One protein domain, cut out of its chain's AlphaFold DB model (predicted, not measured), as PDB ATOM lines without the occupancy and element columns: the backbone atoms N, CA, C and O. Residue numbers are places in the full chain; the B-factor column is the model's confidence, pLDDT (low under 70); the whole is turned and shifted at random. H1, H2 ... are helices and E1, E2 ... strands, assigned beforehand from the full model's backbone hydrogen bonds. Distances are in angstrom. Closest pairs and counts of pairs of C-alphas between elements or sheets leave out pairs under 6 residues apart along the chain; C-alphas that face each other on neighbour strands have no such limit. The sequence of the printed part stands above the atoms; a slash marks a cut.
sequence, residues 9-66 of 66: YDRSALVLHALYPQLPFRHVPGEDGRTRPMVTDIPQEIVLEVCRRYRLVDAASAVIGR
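AT A GLANCE: This is residues 9 to 66 of the 66 residues of an uncharacterized protein of Bacteroides heparinolyticus (UniProt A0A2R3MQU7). The model is an open arch: a two-stranded hairpin, E1 and E2, with H1 packed mainly beside E2, makes one leg, H2 makes the crossbar, and H3 makes the other leg. Residues 60 to 66, of which 60 to 64 belong to H3, stand free at the far end. The printed part has 58 residues with three named helices and two named strands, in the order H1, E1, E2, H2, H3; the sheet, in the order E1, E2, is antiparallel, and the class is mixed, helices and strands. The whole is loose, with a radius of gyration of the C-alphas of 13.6 A and spans of 31 by 29 by 17 A.

IN THESE COORDINATES: Find C-alpha 9 at (4.882, -39.324, 37.012); from there H1, residues 9 to 19, runs 15.4 A to C-alpha 19. Next look at E1, residues 25 to 29, which starts at C-alpha 25 at (-5.136, -45.637, 30.160) and is 13.3 A long. E2, residues 35 to 39, runs 13.0 A. H2, residues 44 to 53, is 14.1 A long. H3, residues 56 to 64, covers 11.9 A and ends at C-alpha 64 at (10.321, -21.582, 28.742).

HOW THE PARTS SIT: Begin with the hairpin of E1 and E2, where the N-to-C directions stand at 146 degrees. Look at N 26 and O 38, 2.8 A apart, and at N 36 and O 28, 2.9 A apart: both pairs are within hydrogen-bond range. C-alphas 29 and 35 face each other at 4.2 A. H1 has 10 pairs of C-alphas within 8 A with E2, the closest those of Ala 13 and Met 38 at 5.3 A. With E1 it has 1 such pair, the C-alphas of His 17 and Phe 25, 6.6 A apart. Farther along, H2 and H3 are close but not clearly touching: their closest C-alphas, those of Cys 51 and Val 57, are 6.5 A apart. Their lines are about perpendicular, at 78 degrees. H1 is apart from H2 and from H3, and H3 is apart from E1 and E2. In H1, H2 and H3 every O i to N i+4 pair is within hydrogen-bond range.

THE WHOLE: The two C-alphas farthest apart are those of Gln 22 and Arg 66, at 37.3 A. The printed part runs from residue 9 to residue 66, the chain's last residue, and has no cut. The four links, H1 to E1, E1 to E2, E2 to H2 and H2 to H3, are tight. The mean pLDDT of the printed part is 89.7, and residue 66 is the one printed residue under 70.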
ATOM      1  N   TYR A   9       5.647 -39.258  38.257       85.31
ATOM      2  CA  TYR A   9       4.882 -39.324  37.012       85.31
ATOM      3  C   TYR A   9       4.009 -40.584  36.939       85.31
ATOM      4  O   TYR A   9       2.808 -40.482  36.693       85.31
ATOM      5  N   ASP A  10       4.583 -41.755  37.237       89.00
ATOM      6  CA  ASP A  10       3.855 -43.027  37.166       89.00
ATOM      7  C   ASP A  10       2.659 -43.043  38.130       89.00
ATOM      8  O   ASP A  10       1.566 -43.496  37.785       89.00
ATOM      9  N   ARG A  11       2.845 -42.489  39.335       89.94
ATOM     10  CA  ARG A  11       1.765 -42.343  40.321       89.94
ATOM     11  C   ARG A  11       0.702 -41.348  39.861       89.94
ATOM     12  O   ARG A  11      -0.482 -41.621  40.042       89.94
ATOM     13  N   SER A  12       1.093 -40.232  39.248       89.81
ATOM     14  CA  SER A  12       0.149 -39.234  38.731       89.81
ATOM     15  C   SER A  12      -0.764 -39.807  37.648       89.81
ATOM     16  O   SER A  12      -1.961 -39.536  37.670       89.81
ATOM     17  N   ALA A  13      -0.240 -40.641  36.743       91.31
ATOM     18  CA  ALA A  13      -1.053 -41.300  35.719       91.31
ATOM     19  C   ALA A  13      -2.114 -42.231  36.334       91.31
ATOM     20  O   ALA A  13      -3.263 -42.234  35.895       91.31
ATOM     21  N   LEU A  14      -1.753 -42.973  37.387       90.81
ATOM     22  CA  LEU A  14      -2.684 -43.840  38.117       90.81
ATOM     23  C   LEU A  14      -3.764 -43.041  38.854       90.81
ATOM     24  O   LEU A  14      -4.937 -43.400  38.796       90.81
ATOM     25  N   VAL A  15      -3.387 -41.945  39.518       91.62
ATOM     26  CA  VAL A  15      -4.344 -41.054  40.192       91.62
ATOM     27  C   VAL A  15      -5.312 -40.448  39.181       91.62
ATOM     28  O   VAL A  15      -6.518 -40.441  39.415       91.62
ATOM     29  N   LEU A  16      -4.807 -39.981  38.038       89.12
ATOM     30  CA  LEU A  16      -5.644 -39.396  36.999       89.12
ATOM     31  C   LEU A  16      -6.631 -40.422  36.428       89.12
ATOM     32  O   LEU A  16      -7.799 -40.094  36.250       89.12
ATOM     33  N   HIS A  17      -6.199 -41.666  36.214       91.81
ATOM     34  CA  HIS A  17      -7.094 -42.737  35.778       91.81
ATOM     35  C   HIS A  17      -8.146 -43.095  36.840       91.81
ATOM     36  O   HIS A  17      -9.300 -43.322  36.498       91.81
ATOM     37  N   ALA A  18      -7.790 -43.089  38.128       92.12
ATOM     38  CA  ALA A  18      -8.752 -43.326  39.204       92.12
ATOM     39  C   ALA A  18      -9.821 -42.219  39.297       92.12
ATOM     40  O   ALA A  18     -10.973 -42.508  39.616       92.12
ATOM     41  N   LEU A  19      -9.453 -40.964  39.011       88.88
ATOM     42  CA  LEU A  19     -10.379 -39.825  38.988       88.88
ATOM     43  C   LEU A  19     -11.235 -39.782  37.714       88.88
ATOM     44  O   LEU A  19     -12.387 -39.356  37.766       88.88
ATOM     45  N   TYR A  20     -10.676 -40.222  36.588       88.81
ATOM     46  CA  TYR A  20     -11.324 -40.216  35.279       88.81
ATOM     47  C   TYR A  20     -11.209 -41.596  34.613       88.81
ATOM     48  O   TYR A  20     -10.488 -41.749  33.619       88.81
ATOM     49  N   PRO A  21     -11.911 -42.619  35.132       91.75
ATOM     50  CA  PRO A  21     -11.801 -43.990  34.630       91.75
ATOM     51  C   PRO A  21     -12.273 -44.141  33.178       91.75
ATOM     52  O   PRO A  21     -11.909 -45.108  32.513       91.75
ATOM     53  N   GLN A  22     -13.054 -43.184  32.671       91.50
ATOM     54  CA  GLN A  22     -13.485 -43.121  31.277       91.50
ATOM     55  C   GLN A  22     -12.368 -42.740  30.296       91.50
ATOM     56  O   GLN A  22     -12.525 -42.946  29.094       91.50
ATOM     57  N   LEU A  23     -11.264 -42.155  30.775       92.00
ATOM     58  CA  LEU A  23     -10.156 -41.773  29.907       92.00
ATOM     59  C   LEU A  23      -9.275 -42.989  29.599       92.00
ATOM     60  O   LEU A  23      -8.952 -43.756  30.514       92.00
ATOM     61  N   PRO A  24      -8.841 -43.162  28.339       95.12
ATOM     62  CA  PRO A  24      -7.952 -44.252  27.968       95.12
ATOM     63  C   PRO A  24      -6.669 -44.264  28.799       95.12
ATOM     64  O   PRO A  24      -5.934 -43.281  28.850       95.12
ATOM     65  N   PHE A  25      -6.372 -45.406  29.418       94.62
ATOM     66  CA  PHE A  25      -5.136 -45.637  30.160       94.62
ATOM     67  C   PHE A  25      -4.259 -46.636  29.407       94.62
ATOM     68  O   PHE A  25      -4.690 -47.746  29.088       94.62
ATOM     69  N   ARG A  26      -3.030 -46.235  29.081       94.00
ATOM     70  CA  ARG A  26      -2.102 -46.995  28.238       94.00
ATOM     71  C   ARG A  26      -0.707 -47.017  28.839       94.00
ATOM     72  O   ARG A  26      -0.314 -46.130  29.585       94.00
ATOM     73  N   HIS A  27       0.057 -48.033  28.465       92.69
ATOM     74  CA  HIS A  27       1.477 -48.133  28.768       92.69
ATOM     75  C   HIS A  27       2.258 -47.755  27.504       92.69
ATOM     76  O   HIS A  27       2.211 -48.480  26.514       92.69
ATOM     77  N   VAL A  28       2.922 -46.597  27.516       90.56
ATOM     78  CA  VAL A  28       3.562 -46.000  26.331       90.56
ATOM     79  C   VAL A  28       5.088 -46.122  26.441       90.56
ATOM     80  O   VAL A  28       5.636 -45.801  27.500       90.56
ATOM     81  N   PRO A  29       5.799 -46.598  25.399       91.25
ATOM     82  CA  PRO A  29       7.262 -46.609  25.374       91.25
ATOM     83  C   PRO A  29       7.823 -45.183  25.362       91.25
ATOM     84  O   PRO A  29       7.438 -44.374  24.522       91.25
ATOM     85  N   GLY A  30       8.731 -44.875  26.286       85.31
ATOM     86  CA  GLY A  30       9.522 -43.647  26.266       85.31
ATOM     87  C   GLY A  30      10.800 -43.789  25.438       85.31
ATOM     88  O   GLY A  30      11.230 -44.899  25.120       85.31
ATOM     89  N   GLU A  31      11.441 -42.658  25.140       87.69
ATOM     90  CA  GLU A  31      12.711 -42.598  24.394       87.69
ATOM     91  C   GLU A  31      13.862 -43.338  25.092       87.69
ATOM     92  O   GLU A  31      14.786 -43.821  24.447       87.69
ATOM     93  N   ASP A  32      13.781 -43.490  26.413       87.31
ATOM     94  CA  ASP A  32      14.736 -44.247  27.225       87.31
ATOM     95  C   ASP A  32      14.476 -45.766  27.225       87.31
ATOM     96  O   ASP A  32      15.030 -46.497  28.050       87.31
ATOM     97  N   GLY A  33      13.592 -46.249  26.347       87.06
ATOM     98  CA  GLY A  33      13.211 -47.655  26.237       87.06
ATOM     99  C   GLY A  33      12.324 -48.157  27.379       87.06
ATOM    100  O   GLY A  33      11.982 -49.339  27.407       87.06
ATOM    101  N   ARG A  34      11.927 -47.293  28.326       88.06
ATOM    102  CA  ARG A  34      11.045 -47.669  29.437       88.06
ATOM    103  C   ARG A  34       9.596 -47.382  29.097       88.06
ATOM    104  O   ARG A  34       9.242 -46.280  28.684       88.06
ATOM    105  N   THR A  35       8.735 -48.355  29.352       90.94
ATOM    106  CA  THR A  35       7.290 -48.176  29.233       90.94
ATOM    107  C   THR A  35       6.730 -47.513  30.489       90.94
ATOM    108  O   THR A  35       7.019 -47.957  31.599       90.94
ATOM    109  N   ARG A  36       5.920 -46.463  30.321       89.44
ATOM    110  CA  ARG A  36       5.299 -45.716  31.425       89.44
ATOM    111  C   ARG A  36       3.776 -45.711  31.314       89.44
ATOM    112  O   ARG A  36       3.263 -45.664  30.194       89.44
ATOM    113  N   PRO A  37       3.045 -45.749  32.441       93.25
ATOM    114  CA  PRO A  37       1.606 -45.541  32.439       93.25
ATOM    115  C   PRO A  37       1.278 -44.104  32.021       93.25
ATOM    116  O   PRO A  37       1.919 -43.151  32.461       93.25
ATOM    117  N   MET A  38       0.261 -43.947  31.182       93.12
ATOM    118  CA  MET A  38      -0.171 -42.666  30.642       93.12
ATOM    119  C   MET A  38      -1.679 -42.683  30.405       93.12
ATOM    120  O   MET A  38      -2.223 -43.642  29.860       93.12
ATOM    121  N   VAL A  39      -2.351 -41.604  30.794       92.81
ATOM    122  CA  VAL A  39      -3.724 -41.339  30.357       92.81
ATOM    123  C   VAL A  39      -3.643 -40.610  29.018       92.81
ATOM    124  O   VAL A  39      -2.962 -39.588  28.916       92.81
ATOM    125  N   THR A  40      -4.285 -41.150  27.988       91.62
ATOM    126  CA  THR A  40      -4.270 -40.607  26.624       91.62
ATOM    127  C   THR A  40      -5.638 -40.078  26.228       91.62
ATOM    128  O   THR A  40      -6.612 -40.249  26.957       91.62
ATOM    129  N   ASP A  41      -5.701 -39.424  25.065       91.88
ATOM    130  CA  ASP A  41      -6.954 -38.974  24.447       91.88
ATOM    131  C   ASP A  41      -7.809 -38.098  25.389       91.88
ATOM    132  O   ASP A  41      -9.036 -38.154  25.382       91.88
ATOM    133  N   ILE A  42      -7.144 -37.296  26.233       90.69
ATOM    134  CA  ILE A  42      -7.799 -36.406  27.196       90.69
ATOM    135  C   ILE A  42      -8.581 -35.337  26.414       90.69
ATOM    136  O   ILE A  42      -7.967 -34.609  25.628       90.69
ATOM    137  N   PRO A  43      -9.902 -35.194  26.634       92.06
ATOM    138  CA  PRO A  43     -10.702 -34.160  25.998       92.06
ATOM    139  C   PRO A  43     -10.108 -32.769  26.203       92.06
ATOM    140  O   PRO A  43      -9.717 -32.393  27.312       92.06
ATOM    141  N   GLN A  44     -10.085 -31.976  25.131       93.88
ATOM    142  CA  GLN A  44      -9.513 -30.631  25.152       93.88
ATOM    143  C   GLN A  44     -10.179 -29.727  26.203       93.88
ATOM    144  O   GLN A  44      -9.506 -28.893  26.800       93.88
ATOM    145  N   GLU A  45     -11.470 -29.909  26.479       93.88
ATOM    146  CA  GLU A  45     -12.192 -29.186  27.535       93.88
ATOM    147  C   GLU A  45     -11.583 -29.387  28.933       93.88
ATOM    148  O   GLU A  45     -11.386 -28.404  29.648       93.88
ATOM    149  N   ILE A  46     -11.182 -30.616  29.283       88.31
ATOM    150  CA  ILE A  46     -10.526 -30.927  30.564       88.31
ATOM    151  C   ILE A  46      -9.158 -30.244  30.621       88.31
ATOM    152  O   ILE A  46      -8.803 -29.626  31.625       88.31
ATOM    153  N   VAL A  47      -8.395 -30.308  29.525       89.88
ATOM    154  CA  VAL A  47      -7.086 -29.644  29.429       89.88
ATOM    155  C   VAL A  47      -7.234 -28.135  29.626       89.88
ATOM    156  O   VAL A  47      -6.500 -27.540  30.415       89.88
ATOM    157  N   LEU A  48      -8.203 -27.507  28.954       93.38
ATOM    158  CA  LEU A  48      -8.460 -26.070  29.057       93.38
ATOM    159  C   LEU A  48      -8.895 -25.658  30.466       93.38
ATOM    160  O   LEU A  48      -8.423 -24.635  30.970       93.38
ATOM    161  N   GLU A  49      -9.760 -26.439  31.113       92.62
ATOM    162  CA  GLU A  49     -10.196 -26.182  32.484       92.62
ATOM    163  C   GLU A  49      -9.014 -26.214  33.458       92.62
ATOM    164  O   GLU A  49      -8.811 -25.260  34.214       92.62
ATOM    165  N   VAL A  50      -8.191 -27.266  33.405       88.56
ATOM    166  CA  VAL A  50      -7.005 -27.417  34.261       88.56
ATOM    167  C   VAL A  50      -6.009 -26.285  34.003       88.56
ATOM    168  O   VAL A  50      -5.550 -25.637  34.947       88.56
ATOM    169  N   CYS A  51      -5.722 -25.977  32.734       91.06
ATOM    170  CA  CYS A  51      -4.830 -24.881  32.361       91.06
ATOM    171  C   CYS A  51      -5.305 -23.533  32.908       91.06
ATOM    172  O   CYS A  51      -4.488 -22.767  33.421       91.06
ATOM    173  N   ARG A  52      -6.612 -23.250  32.842       93.38
ATOM    174  CA  ARG A  52      -7.200 -22.023  33.392       93.38
ATOM    175  C   ARG A  52      -7.122 -22.007  34.916       93.38
ATOM    176  O   ARG A  52      -6.655 -21.024  35.487       93.38
ATOM    177  N   ARG A  53      -7.553 -23.088  35.568       93.44
ATOM    178  CA  ARG A  53      -7.635 -23.198  37.032       93.44
ATOM    179  C   ARG A  53      -6.281 -23.013  37.708       93.44
ATOM    180  O   ARG A  53      -6.214 -22.372  38.752       93.44
ATOM    181  N   TYR A  54      -5.220 -23.545  37.107       91.00
ATOM    182  CA  TYR A  54      -3.869 -23.494  37.670       91.00
ATOM    183  C   TYR A  54      -2.943 -22.501  36.959       91.00
ATOM    184  O   TYR A  54      -1.746 -22.495  37.233       91.00
ATOM    185  N   ARG A  55      -3.474 -21.667  36.052       92.62
ATOM    186  CA  ARG A  55      -2.700 -20.701  35.251       92.62
ATOM    187  C   ARG A  55      -1.453 -21.327  34.607       92.62
ATOM    188  O   ARG A  55      -0.379 -20.729  34.588       92.62
ATOM    189  N   LEU A  56      -1.590 -22.547  34.081       90.75
ATOM    190  CA  LEU A  56      -0.445 -23.336  33.604       90.75
ATOM    191  C   LEU A  56       0.277 -22.679  32.429       90.75
ATOM    192  O   LEU A  56       1.486 -22.828  32.312       90.75
ATOM    193  N   VAL A  57      -0.440 -21.930  31.588       89.06
ATOM    194  CA  VAL A  57       0.159 -21.199  30.462       89.06
ATOM    195  C   VAL A  57       1.121 -20.120  30.963       89.06
ATOM    196  O   VAL A  57       2.237 -20.015  30.457       89.06
ATOM    197  N   ASP A  58       0.740 -19.378  32.003       90.50
ATOM    198  CA  ASP A  58       1.594 -18.347  32.604       90.50
ATOM    199  C   ASP A  58       2.813 -18.983  33.285       90.50
ATOM    200  O   ASP A  58       3.947 -18.538  33.100       90.50
ATOM    201  N   ALA A  59       2.589 -20.069  34.036       90.44
ATOM    202  CA  ALA A  59       3.653 -20.815  34.701       90.44
ATOM    203  C   ALA A  59       4.651 -21.420  33.700       90.44
ATOM    204  O   ALA A  59       5.860 -21.298  33.887       90.44
ATOM    205  N   ALA A  60       4.163 -22.026  32.615       88.88
ATOM    206  CA  ALA A  60       5.003 -22.572  31.555       88.88
ATOM    207  C   ALA A  60       5.788 -21.469  30.834       88.88
ATOM    208  O   ALA A  60       6.983 -21.630  30.591       88.88
ATOM    209  N   SER A  61       5.152 -20.324  30.564       89.12
ATOM    210  CA  SER A  61       5.809 -19.165  29.944       89.12
ATOM    211  C   SER A  61       6.987 -18.662  30.784       89.12
ATOM    212  O   SER A  61       8.036 -18.341  30.235       89.12
ATOM    213  N   ALA A  62       6.863 -18.665  32.115       90.62
ATOM    214  CA  ALA A  62       7.943 -18.274  33.024       90.62
ATOM    215  C   ALA A  62       9.137 -19.252  33.049       90.62
ATOM    216  O   ALA A  62      10.236 -18.861  33.448       90.62
ATOM    217  N   VAL A  63       8.928 -20.513  32.654       90.69
ATOM    218  CA  VAL A  63       9.974 -21.548  32.586       90.69
ATOM    219  C   VAL A  63      10.637 -21.583  31.209       90.69
ATOM    220  O   VAL A  63      11.852 -21.702  31.138       90.69
ATOM    221  N   ILE A  64       9.849 -21.477  30.134       84.50
ATOM    222  CA  ILE A  64      10.321 -21.582  28.742       84.50
ATOM    223  C   ILE A  64      10.913 -20.257  28.238       84.50
ATOM    224  O   ILE A  64      11.800 -20.266  27.396       84.50
ATOM    225  N   GLY A  65      10.435 -19.113  28.737       71.88
ATOM    226  CA  GLY A  65      10.954 -17.786  28.380       71.88
ATOM    227  C   GLY A  65      12.275 -17.401  29.062       71.88
ATOM    228  O   GLY A  65      12.626 -16.222  29.048       71.88
ATOM    229  N   ARG A  66      12.963 -18.357  29.696       52.06
ATOM    230  CA  ARG A  66      14.315 -18.223  30.261       52.06
ATOM    231  C   ARG A  66      15.325 -18.909  29.356       52.06
ATOM    232  O   ARG A  66      16.460 -18.396  29.298       52.06
TER     233      ARG A  66